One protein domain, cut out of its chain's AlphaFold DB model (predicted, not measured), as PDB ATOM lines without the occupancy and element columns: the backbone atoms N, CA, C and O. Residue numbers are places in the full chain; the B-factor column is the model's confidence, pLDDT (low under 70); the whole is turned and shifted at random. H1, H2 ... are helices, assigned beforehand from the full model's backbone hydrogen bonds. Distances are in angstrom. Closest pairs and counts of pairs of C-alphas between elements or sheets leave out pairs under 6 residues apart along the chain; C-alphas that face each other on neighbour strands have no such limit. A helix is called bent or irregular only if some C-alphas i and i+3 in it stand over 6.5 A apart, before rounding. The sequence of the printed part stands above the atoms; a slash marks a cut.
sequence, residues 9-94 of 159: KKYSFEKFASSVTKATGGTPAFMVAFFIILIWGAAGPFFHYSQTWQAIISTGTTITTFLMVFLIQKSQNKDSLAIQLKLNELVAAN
ATOM      1  N   LYS A   9     203.283 256.705 185.051       52.22
ATOM      2  CA  LYS A   9     204.071 255.462 185.166       52.22
ATOM      3  C   LYS A   9     204.761 255.320 186.529       52.22
ATOM      4  O   LYS A   9     204.850 254.206 187.042       52.22
ATOM      5  N   LYS A  10     205.198 256.435 187.135       52.12
ATOM      6  CA  LYS A  10     205.871 256.436 188.448       52.12
ATOM      7  C   LYS A  10     204.930 255.999 189.568       52.12
ATOM      8  O   LYS A  10     205.261 255.063 190.284       52.12
ATOM      9  N   TYR A  11     203.717 256.551 189.615       57.97
ATOM     10  CA  TYR A  11     202.722 256.205 190.638       57.97
ATOM     11  C   TYR A  11     202.298 254.729 190.607       57.97
ATOM     12  O   TYR A  11     202.077 254.118 191.652       57.97
ATOM     13  N   SER A  12     202.185 254.137 189.413       61.34
ATOM     14  CA  SER A  12     201.793 252.730 189.273       61.34
ATOM     15  C   SER A  12     202.943 251.776 189.602       61.34
ATOM     16  O   SER A  12     202.716 250.747 190.238       61.34
ATOM     17  N   PHE A  13     204.177 252.123 189.220       66.69
ATOM     18  CA  PHE A  13     205.362 251.339 189.566       66.69
ATOM     19  C   PHE A  13     205.691 251.431 191.058       66.69
ATOM     20  O   PHE A  13     206.023 250.423 191.661       66.69
ATOM     21  N   GLU A  14     205.553 252.601 191.677       61.62
ATOM     22  CA  GLU A  14     205.786 252.785 193.114       61.62
ATOM     23  C   GLU A  14     204.749 252.050 193.962       61.62
ATOM     24  O   GLU A  14     205.117 251.423 194.952       61.62
ATOM     25  N   LYS A  15     203.472 252.042 193.553       67.00
ATOM     26  CA  LYS A  15     202.436 251.228 194.209       67.00
ATOM     27  C   LYS A  15     202.681 249.732 194.032       67.00
ATOM     28  O   LYS A  15     202.545 248.989 194.999       67.00
ATOM     29  N   PHE A  16     203.078 249.291 192.838       69.62
ATOM     30  CA  PHE A  16     203.437 247.893 192.595       69.62
ATOM     31  C   PHE A  16     204.669 247.485 193.405       69.62
ATOM     32  O   PHE A  16     204.613 246.502 194.131       69.62
ATOM     33  N   ALA A  17     205.741 248.276 193.367       62.03
ATOM     34  CA  ALA A  17     206.955 248.046 194.139       62.03
ATOM     35  C   ALA A  17     206.659 248.033 195.644       62.03
ATOM     36  O   ALA A  17     207.040 247.089 196.318       62.03
ATOM     37  N   SER A  18     205.900 249.003 196.162       61.50
ATOM     38  CA  SER A  18     205.482 249.039 197.570       61.50
ATOM     39  C   SER A  18     204.631 247.828 197.960       61.50
ATOM     40  O   SER A  18     204.835 247.261 199.034       61.50
ATOM     41  N   SER A  19     203.714 247.394 197.091       63.31
ATOM     42  CA  SER A  19     202.884 246.209 197.319       63.31
ATOM     43  C   SER A  19     203.704 244.922 197.271       63.31
ATOM     44  O   SER A  19     203.494 244.044 198.101       63.31
ATOM     45  N   VAL A  20     204.665 244.819 196.349       62.75
ATOM     46  CA  VAL A  20     205.603 243.695 196.256       62.75
ATOM     47  C   VAL A  20     206.507 243.662 197.482       62.75
ATOM     48  O   VAL A  20     206.650 242.598 198.066       62.75
ATOM     49  N   THR A  21     207.044 244.796 197.938       58.94
ATOM     50  CA  THR A  21     207.870 244.900 199.154       58.94
ATOM     51  C   THR A  21     207.077 244.552 200.418       58.94
ATOM     52  O   THR A  21     207.572 243.812 201.263       58.94
ATOM     53  N   LYS A  22     205.819 245.007 200.542       62.44
ATOM     54  CA  LYS A  22     204.930 244.594 201.646       62.44
ATOM     55  C   LYS A  22     204.596 243.106 201.595       62.44
ATOM     56  O   LYS A  22     204.546 242.468 202.642       62.44
ATOM     57  N   ALA A  23     204.370 242.562 200.400       57.94
ATOM     58  CA  ALA A  23     204.090 241.145 200.223       57.94
ATOM     59  C   ALA A  23     205.321 240.290 200.557       57.94
ATOM     60  O   ALA A  23     205.184 239.334 201.307       57.94
ATOM     61  N   THR A  24     206.512 240.671 200.077       59.69
ATOM     62  CA  THR A  24     207.787 239.956 200.303       59.69
ATOM     63  C   THR A  24     208.327 240.070 201.727       59.69
ATOM     64  O   THR A  24     209.070 239.191 202.148       59.69
ATOM     65  N   GLY A  25     207.936 241.097 202.488       53.53
ATOM     66  CA  GLY A  25     208.356 241.280 203.882       53.53
ATOM     67  C   GLY A  25     207.523 240.533 204.934       53.53
ATOM     68  O   GLY A  25     207.897 240.533 206.102       53.53
ATOM     69  N   GLY A  26     206.392 239.921 204.561       62.41
ATOM     70  CA  GLY A  26     205.482 239.250 205.500       62.41
ATOM     71  C   GLY A  26     205.613 237.720 205.531       62.41
ATOM     72  O   GLY A  26     205.979 237.091 204.541       62.41
ATOM     73  N   THR A  27     205.194 237.100 206.642       58.44
ATOM     74  CA  THR A  27     205.018 235.640 206.822       58.44
ATOM     75  C   THR A  27     204.396 234.896 205.620       58.44
ATOM     76  O   THR A  27     204.875 233.804 205.303       58.44
ATOM     77  N   PRO A  28     203.387 235.431 204.895       62.88
ATOM     78  CA  PRO A  28     202.854 234.758 203.706       62.88
ATOM     79  C   PRO A  28     203.839 234.647 202.530       62.88
ATOM     80  O   PRO A  28     203.781 233.650 201.815       62.88
ATOM     81  N   ALA A  29     204.774 235.584 202.326       68.00
ATOM     82  CA  ALA A  29     205.790 235.433 201.275       68.00
ATOM     83  C   ALA A  29     206.760 234.293 201.565       68.00
ATOM     84  O   ALA A  29     207.136 233.565 200.648       68.00
ATOM     85  N   PHE A  30     207.120 234.106 202.836       64.25
ATOM     86  CA  PHE A  30     207.936 232.973 203.247       64.25
ATOM     87  C   PHE A  30     207.222 231.645 202.966       64.25
ATOM     88  O   PHE A  30     207.826 230.744 202.390       64.25
ATOM     89  N   MET A  31     205.924 231.540 203.283       70.94
ATOM     90  CA  MET A  31     205.141 230.346 202.941       70.94
ATOM     91  C   MET A  31     205.090 230.105 201.431       70.94
ATOM     92  O   MET A  31     205.314 228.981 200.994       70.94
ATOM     93  N   VAL A  32     204.832 231.135 200.623       74.69
ATOM     94  CA  VAL A  32     204.789 230.997 199.157       74.69
ATOM     95  C   VAL A  32     206.143 230.548 198.604       74.69
ATOM     96  O   VAL A  32     206.190 229.610 197.812       74.69
ATOM     97  N   ALA A  33     207.247 231.149 199.057       71.31
ATOM     98  CA  ALA A  33     208.594 230.733 198.668       71.31
ATOM     99  C   ALA A  33     208.884 229.277 199.077       71.31
ATOM    100  O   ALA A  33     209.410 228.502 198.280       71.31
ATOM    101  N   PHE A  34     208.477 228.879 200.283       76.31
ATOM    102  CA  PHE A  34     208.618 227.512 200.778       76.31
ATOM    103  C   PHE A  34     207.825 226.501 199.935       76.31
ATOM    104  O   PHE A  34     208.366 225.473 199.531       76.31
ATOM    105  N   PHE A  35     206.570 226.809 199.589       81.81
ATOM    106  CA  PHE A  35     205.761 225.963 198.707       81.81
ATOM    107  C   PHE A  35     206.340 225.869 197.292       81.81
ATOM    108  O   PHE A  35     206.328 224.788 196.711       81.81
ATOM    109  N   ILE A  36     206.896 226.957 196.750       83.75
ATOM    110  CA  ILE A  36     207.585 226.941 195.450       83.75
ATOM    111  C   ILE A  36     208.781 225.979 195.484       83.75
ATOM    112  O   ILE A  36     208.943 225.178 194.563       83.75
ATOM    113  N   ILE A  37     209.582 226.007 196.554       81.88
ATOM    114  CA  ILE A  37     210.723 225.095 196.734       81.88
ATOM    115  C   ILE A  37     210.249 223.639 196.840       81.88
ATOM    116  O   ILE A  37     210.838 222.760 196.211       81.88
ATOM    117  N   LEU A  38     209.165 223.376 197.580       83.25
ATOM    118  CA  LEU A  38     208.589 222.033 197.705       83.25
ATOM    119  C   LEU A  38     208.054 221.493 196.373       83.25
ATOM    120  O   LEU A  38     208.349 220.353 196.020       83.25
ATOM    121  N   ILE A  39     207.301 222.304 195.623       85.38
ATOM    122  CA  ILE A  39     206.771 221.927 194.303       85.38
ATOM    123  C   ILE A  39     207.921 221.643 193.337       85.38
ATOM    124  O   ILE A  39     207.891 220.649 192.612       85.38
ATOM    125  N   TRP A  40     208.962 222.477 193.350       82.50
ATOM    126  CA  TRP A  40     210.142 222.259 192.526       82.50
ATOM    127  C   TRP A  40     210.871 220.952 192.881       82.50
ATOM    128  O   TRP A  40     211.171 220.153 191.992       82.50
ATOM    129  N   GLY A  41     211.110 220.698 194.172       80.19
ATOM    130  CA  GLY A  41     211.739 219.459 194.633       80.19
ATOM    131  C   GLY A  41     210.925 218.219 194.253       80.19
ATOM    132  O   GLY A  41     211.488 217.234 193.784       80.19
ATOM    133  N   ALA A  42     209.596 218.293 194.364       84.00
ATOM    134  CA  ALA A  42     208.683 217.217 193.977       84.00
ATOM    135  C   ALA A  42     208.606 216.987 192.455       84.00
ATOM    136  O   ALA A  42     208.323 215.872 192.019       84.00
ATOM    137  N   ALA A  43     208.881 218.011 191.641       81.38
ATOM    138  CA  ALA A  43     208.962 217.889 190.186       81.38
ATOM    139  C   ALA A  43     210.310 217.311 189.699       81.38
ATOM    140  O   ALA A  43     210.368 216.726 188.619       81.38
ATOM    141  N   GLY A  44     211.381 217.392 190.498       77.69
ATOM    142  CA  GLY A  44     212.710 216.852 190.166       77.69
ATOM    143  C   GLY A  44     212.756 215.362 189.772       77.69
ATOM    144  O   GLY A  44     213.388 215.043 188.759       77.69
ATOM    145  N   PRO A  45     212.065 214.451 190.487       78.44
ATOM    146  CA  PRO A  45     211.968 213.032 190.133       78.44
ATOM    147  C   PRO A  45     211.370 212.772 188.745       78.44
ATOM    148  O   PRO A  45     211.843 211.882 188.045       78.44
ATOM    149  N   PHE A  46     210.388 213.572 188.305       80.94
ATOM    150  CA  PHE A  46     209.792 213.437 186.967       80.94
ATOM    151  C   PHE A  46     210.795 213.755 185.848       80.94
ATOM    152  O   PHE A  46     210.759 213.142 184.783       80.94
ATOM    153  N   PHE A  47     211.730 214.674 186.101       75.75
ATOM    154  CA  PHE A  47     212.777 215.073 185.156       75.75
ATOM    155  C   PHE A  47     214.119 214.360 185.389       75.75
ATOM    156  O   PHE A  47     215.134 214.782 184.828       75.75
ATOM    157  N   HIS A  48     214.139 213.298 186.206       79.19
ATOM    158  CA  HIS A  48     215.333 212.511 186.544       79.19
ATOM    159  C   HIS A  48     216.509 213.356 187.070       79.19
ATOM    160  O   HIS A  48     217.666 212.991 186.882       79.19
ATOM    161  N   TYR A  49     216.229 214.513 187.686       73.12
ATOM    162  CA  TYR A  49     217.253 215.489 188.087       73.12
ATOM    163  C   TYR A  49     218.259 215.827 186.971       73.12
ATOM    164  O   TYR A  49     219.452 215.994 187.232       73.12
ATOM    165  N   SER A  50     217.784 215.929 185.724       80.06
ATOM    166  CA  SER A  50     218.636 216.206 184.564       80.06
ATOM    167  C   SER A  50     219.444 217.505 184.703       80.06
ATOM    168  O   SER A  50     219.048 218.442 185.403       80.06
ATOM    169  N   GLN A  51     220.555 217.604 183.967       81.88
ATOM    170  CA  GLN A  51     221.396 218.809 183.964       81.88
ATOM    171  C   GLN A  51     220.624 220.070 183.548       81.88
ATOM    172  O   GLN A  51     220.872 221.148 184.084       81.88
ATOM    173  N   THR A  52     219.637 219.946 182.659       82.50
ATOM    174  CA  THR A  52     218.763 221.059 182.264       82.50
ATOM    175  C   THR A  52     217.845 221.498 183.406       82.50
ATOM    176  O   THR A  52     217.657 222.694 183.615       82.50
ATOM    177  N   TRP A  53     217.310 220.552 184.184       82.69
ATOM    178  CA  TRP A  53     216.453 220.850 185.334       82.69
ATOM    179  C   TRP A  53     217.200 221.637 186.421       82.69
ATOM    180  O   TRP A  53     216.683 222.620 186.953       82.69
ATOM    181  N   GLN A  54     218.446 221.248 186.702       79.88
ATOM    182  CA  GLN A  54     219.314 221.959 187.643       79.88
ATOM    183  C   GLN A  54     219.711 223.346 187.113       79.88
ATOM    184  O   GLN A  54     219.671 224.326 187.861       79.88
ATOM    185  N   ALA A  55     220.028 223.447 185.815       84.00
ATOM    186  CA  ALA A  55     220.416 224.703 185.173       84.00
ATOM    187  C   ALA A  55     219.320 225.779 185.252       84.00
ATOM    188  O   ALA A  55     219.626 226.959 185.420       84.00
ATOM    189  N   ILE A  56     218.044 225.392 185.179       84.50
ATOM    190  CA  ILE A  56     216.917 226.332 185.270       84.50
ATOM    191  C   ILE A  56     216.880 227.020 186.643       84.50
ATOM    192  O   ILE A  56     216.705 228.238 186.716       84.50
ATOM    193  N   ILE A  57     217.101 226.279 187.732       82.62
ATOM    194  CA  ILE A  57     217.065 226.851 189.085       82.62
ATOM    195  C   ILE A  57     218.298 227.656 189.419       82.62
ATOM    196  O   ILE A  57     218.166 228.739 189.992       82.62
ATOM    197  N   SER A  58     219.485 227.155 189.084       84.38
ATOM    198  CA  SER A  58     220.713 227.901 189.348       84.38
ATOM    199  C   SER A  58     220.693 229.239 188.605       84.38
ATOM    200  O   SER A  58     220.985 230.280 189.197       84.38
ATOM    201  N   THR A  59     220.227 229.247 187.354       86.81
ATOM    202  CA  THR A  59     220.074 230.471 186.556       86.81
ATOM    203  C   THR A  59     218.974 231.378 187.113       86.81
ATOM    204  O   THR A  59     219.199 232.575 187.293       86.81
ATOM    205  N   GLY A  60     217.801 230.834 187.451       85.75
ATOM    206  CA  GLY A  60     216.680 231.617 187.983       85.75
ATOM    207  C   GLY A  60     216.982 232.259 189.339       85.75
ATOM    208  O   GLY A  60     216.681 233.435 189.563       85.75
ATOM    209  N   THR A  61     217.646 231.517 190.223       84.44
ATOM    210  CA  THR A  61     218.090 232.026 191.526       84.44
ATOM    211  C   THR A  61     219.134 233.115 191.337       84.44
ATOM    212  O   THR A  61     219.032 234.160 191.963       84.44
ATOM    213  N   THR A  62     220.083 232.933 190.415       87.56
ATOM    214  CA  THR A  62     221.099 233.951 190.113       87.56
ATOM    215  C   THR A  62     220.459 235.258 189.641       87.56
ATOM    216  O   THR A  62     220.767 236.312 190.193       87.56
ATOM    217  N   ILE A  63     219.507 235.207 188.700       85.69
ATOM    218  CA  ILE A  63     218.766 236.397 188.238       85.69
ATOM    219  C   ILE A  63     218.022 237.066 189.402       85.69
ATOM    220  O   ILE A  63     218.090 238.285 189.566       85.69
ATOM    221  N   THR A  64     217.338 236.273 190.229       84.00
ATOM    222  CA  THR A  64     216.586 236.777 191.387       84.00
ATOM    223  C   THR A  64     217.511 237.450 192.396       84.00
ATOM    224  O   THR A  64     217.223 238.554 192.847       84.00
ATOM    225  N   THR A  65     218.651 236.834 192.705       87.88
ATOM    226  CA  THR A  65     219.667 237.385 193.603       87.88
ATOM    227  C   THR A  65     220.255 238.677 193.048       87.88
ATOM    228  O   THR A  65     220.341 239.656 193.782       87.88
ATOM    229  N   PHE A  66     220.595 238.733 191.754       82.38
ATOM    230  CA  PHE A  66     221.048 239.972 191.115       82.38
ATOM    231  C   PHE A  66     220.013 241.090 191.272       82.38
ATOM    232  O   PHE A  66     220.354 242.187 191.714       82.38
ATOM    233  N   LEU A  67     218.739 240.808 190.986       76.25
ATOM    234  CA  LEU A  67     217.652 241.768 191.191       76.25
ATOM    235  C   LEU A  67     217.519 242.181 192.661       76.25
ATOM    236  O   LEU A  67     217.343 243.363 192.951       76.25
ATOM    237  N   MET A  68     217.634 241.236 193.592       82.81
ATOM    238  CA  MET A  68     217.542 241.489 195.028       82.81
ATOM    239  C   MET A  68     218.669 242.398 195.522       82.81
ATOM    240  O   MET A  68     218.390 243.326 196.274       82.81
ATOM    241  N   VAL A  69     219.907 242.210 195.051       83.75
ATOM    242  CA  VAL A  69     221.038 243.102 195.360       83.75
ATOM    243  C   VAL A  69     220.739 244.533 194.908       83.75
ATOM    244  O   VAL A  69     220.877 245.458 195.705       83.75
ATOM    245  N   PHE A  70     220.246 244.731 193.680       72.12
ATOM    246  CA  PHE A  70     219.855 246.065 193.202       72.12
ATOM    247  C   PHE A  70     218.691 246.668 194.003       72.12
ATOM    248  O   PHE A  70     218.689 247.868 194.284       72.12
ATOM    249  N   LEU A  71     217.700 245.859 194.388       68.81
ATOM    250  CA  LEU A  71     216.573 246.313 195.206       68.81
ATOM    251  C   LEU A  71     217.014 246.706 196.621       68.81
ATOM    252  O   LEU A  71     216.576 247.743 197.118       68.81
ATOM    253  N   ILE A  72     217.902 245.925 197.238       76.31
ATOM    254  CA  ILE A  72     218.493 246.231 198.543       76.31
ATOM    255  C   ILE A  72     219.297 247.527 198.454       76.31
ATOM    256  O   ILE A  72     219.044 248.431 199.242       76.31
ATOM    257  N   GLN A  73     220.181 247.668 197.461       60.88
ATOM    258  CA  GLN A  73     220.966 248.892 197.252       60.88
ATOM    259  C   GLN A  73     220.064 250.121 197.068       60.88
ATOM    260  O   GLN A  73     220.308 251.173 197.657       60.88
ATOM    261  N   LYS A  74     218.974 249.988 196.303       59.78
ATOM    262  CA  LYS A  74     217.996 251.068 196.114       59.78
ATOM    263  C   LYS A  74     217.247 251.421 197.404       59.78
ATOM    264  O   LYS A  74     217.015 252.604 197.646       59.78
ATOM    265  N   SER A  75     216.855 250.426 198.201       63.44
ATOM    266  CA  SER A  75     216.182 250.645 199.489       63.44
ATOM    267  C   SER A  75     217.123 251.318 200.486       63.44
ATOM    268  O   SER A  75     216.781 252.352 201.054       63.44
ATOM    269  N   GLN A  76     218.343 250.796 200.610       61.53
ATOM    270  CA  GLN A  76     219.370 251.327 201.500       61.53
ATOM    271  C   GLN A  76     219.739 252.771 201.152       61.53
ATOM    272  O   GLN A  76     219.873 253.588 202.053       61.53
ATOM    273  N   ASN A  77     219.808 253.135 199.867       63.00
ATOM    274  CA  ASN A  77     220.125 254.510 199.467       63.00
ATOM    275  C   ASN A  77     219.086 255.538 199.966       63.00
ATOM    276  O   ASN A  77     219.431 256.657 200.342       63.00
ATOM    277  N   LYS A  78     217.801 255.164 200.005       67.69
ATOM    278  CA  LYS A  78     216.739 256.030 200.539       67.69
ATOM    279  C   LYS A  78     216.769 256.088 202.070       67.69
ATOM    280  O   LYS A  78     216.554 257.159 202.638       67.69
ATOM    281  N   ASP A  79     217.024 254.955 202.717       73.12
ATOM    282  CA  ASP A  79     217.051 254.864 204.177       73.12
ATOM    283  C   ASP A  79     218.255 255.618 204.764       73.12
ATOM    284  O   ASP A  79     218.087 256.362 205.731       73.12
ATOM    285  N   SER A  80     219.429 255.537 204.127       67.31
ATOM    286  CA  SER A  80     220.611 256.327 204.501       67.31
ATOM    287  C   SER A  80     220.327 257.829 204.449       67.31
ATOM    288  O   SER A  80     220.568 258.527 205.429       67.31
ATOM    289  N   LEU A  81     219.718 258.326 203.365       70.12
ATOM    290  CA  LEU A  81     219.361 259.745 203.245       70.12
ATOM    291  C   LEU A  81     218.376 260.199 204.339       70.12
ATOM    292  O   LEU A  81     218.484 261.305 204.867       70.12
ATOM    293  N   ALA A  82     217.410 259.350 204.699       71.25
ATOM    294  CA  ALA A  82     216.447 259.663 205.750       71.25
ATOM    295  C   ALA A  82     217.097 259.728 207.144       71.25
ATOM    296  O   ALA A  82     216.691 260.554 207.964       71.25
ATOM    297  N   ILE A  83     218.096 258.882 207.414       78.94
ATOM    298  CA  ILE A  83     218.880 258.923 208.655       78.94
ATOM    299  C   ILE A  83     219.687 260.223 208.728       78.94
ATOM    300  O   ILE A  83     219.613 260.912 209.744       78.94
ATOM    301  N   GLN A  84     220.376 260.597 207.646       74.50
ATOM    302  CA  GLN A  84     221.164 261.834 207.572       74.50
ATOM    303  C   GLN A  84     220.310 263.076 207.854       74.50
ATOM    304  O   GLN A  84     220.675 263.915 208.672       74.50
ATOM    305  N   LEU A  85     219.124 263.170 207.241       71.94
ATOM    306  CA  LEU A  85     218.204 264.291 207.461       71.94
ATOM    307  C   LEU A  85     217.697 264.368 208.906       71.94
ATOM    308  O   LEU A  85     217.650 265.453 209.476       71.94
ATOM    309  N   LYS A  86     217.348 263.230 209.515       78.38
ATOM    310  CA  LYS A  86     216.912 263.188 210.919       78.38
ATOM    311  C   LYS A  86     218.029 263.571 211.886       78.38
ATOM    312  O   LYS A  86     217.763 264.248 212.873       78.38
ATOM    313  N   LEU A  87     219.258 263.131 211.616       76.94
ATOM    314  CA  LEU A  87     220.417 263.492 212.426       76.94
ATOM    315  C   LEU A  87     220.717 264.988 212.305       76.94
ATOM    316  O   LEU A  87     220.909 265.642 213.322       76.94
ATOM    317  N   ASN A  88     220.675 265.536 211.087       74.75
ATOM    318  CA  ASN A  88     220.835 266.970 210.859       74.75
ATOM    319  C   ASN A  88     219.764 267.783 211.596       74.75
ATOM    320  O   ASN A  88     220.100 268.782 212.215       74.75
ATOM    321  N   GLU A  89     218.505 267.344 211.592       77.88
ATOM    322  CA  GLU A  89     217.438 268.012 212.349       77.88
ATOM    323  C   GLU A  89     217.713 267.996 213.864       77.88
ATOM    324  O   GLU A  89     217.581 269.019 214.527       77.88
ATOM    325  N   LEU A  90     218.155 266.860 214.423       75.62
ATOM    326  CA  LEU A  90     218.506 266.753 215.847       75.62
ATOM    327  C   LEU A  90     219.732 267.591 216.229       75.62
ATOM    328  O   LEU A  90     219.765 268.162 217.315       75.62
ATOM    329  N   VAL A  91     220.738 267.658 215.355       71.38
ATOM    330  CA  VAL A  91     221.924 268.504 215.541       71.38
ATOM    331  C   VAL A  91     221.532 269.979 215.453       71.38
ATOM    332  O   VAL A  91     221.913 270.745 216.325       71.38
ATOM    333  N   ALA A  92     220.719 270.373 214.471       65.06
ATOM    334  CA  ALA A  92     220.248 271.750 214.314       65.06
ATOM    335  C   ALA A  92     219.339 272.201 215.471       65.06
ATOM    336  O   ALA A  92     219.356 273.368 215.853       65.06
ATOM    337  N   ALA A  93     218.552 271.282 216.040       66.69
ATOM    338  CA  ALA A  93     217.703 271.543 217.200       66.69
ATOM    339  C   ALA A  93     218.484 271.615 218.525       66.69
ATOM    340  O   ALA A  93     217.933 272.052 219.536       66.69
ATOM    341  N   ASN A  94     219.748 271.183 218.546       62.94
ATOM    342  CA  ASN A  94     220.605 271.289 219.716       62.94
ATOM    343  C   ASN A  94     221.358 272.628 219.692       62.94
ATOM    344  O   ASN A  94     222.308 272.806 218.939       62.94
TER     345      ASN A  94
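AT A GLANCE: This is residues 9 to 94 of the 159 residues of the protein "Low affinity iron permease family protein" of Ginsengibacter hankyongi (UniProt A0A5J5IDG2). One long helix, H3, makes the long axis; the shorter H2 folds back from its first end in a narrow, loose V, and H1 turns off crosswise at H2's other end. Residues 72 to 94 stick out as an arm. The printed part has 86 residues with three named helices, H1, H2, H3 in chain order, and is all helix. It is extended, with a radius of gyration of the C-alphas of 19.6 A and spans of 67 by 28 by 22 A.

HOW THE PARTS SIT: Start from H3, residues 51 to 92. H2, residues 27 to 47, is close but not clearly touching; look at the closest C-alphas, Phe 47 and Trp 53, 6.8 A apart. These helices run opposite ways at a shallow tilt of 15 degrees. H1, residues 9 to 24, is close to H2 but not clearly touching, with the closest C-alphas, Ala 23 and Ala 29, 6.1 A apart. Their lines are about perpendicular at 79 degrees. H1 and H3 are apart. Every O i to N i+4 pair is within hydrogen-bond range in H1, 14 of 17 in H2 and 36 of 38 in H3.

IN THESE COORDINATES: Find C-alpha 51 at (221.396, 218.809, 183.964); H3 runs 61.0 A to C-alpha 92 at (220.248, 271.750, 214.314). H2 spans 30.9 A and is only just irregular: C-alphas 42 and 45 are 6.6 A apart. H1 begins at C-alpha 9, (204.071, 255.462, 185.166), and spans 22.0 A.

THE WHOLE: The two C-alphas farthest apart, His 48 and Asn 94, are 67.7 A apart. The printed part has no cut, and both links are tight. The model's pLDDT is under 70 in 33 residues, among them 9 to 30.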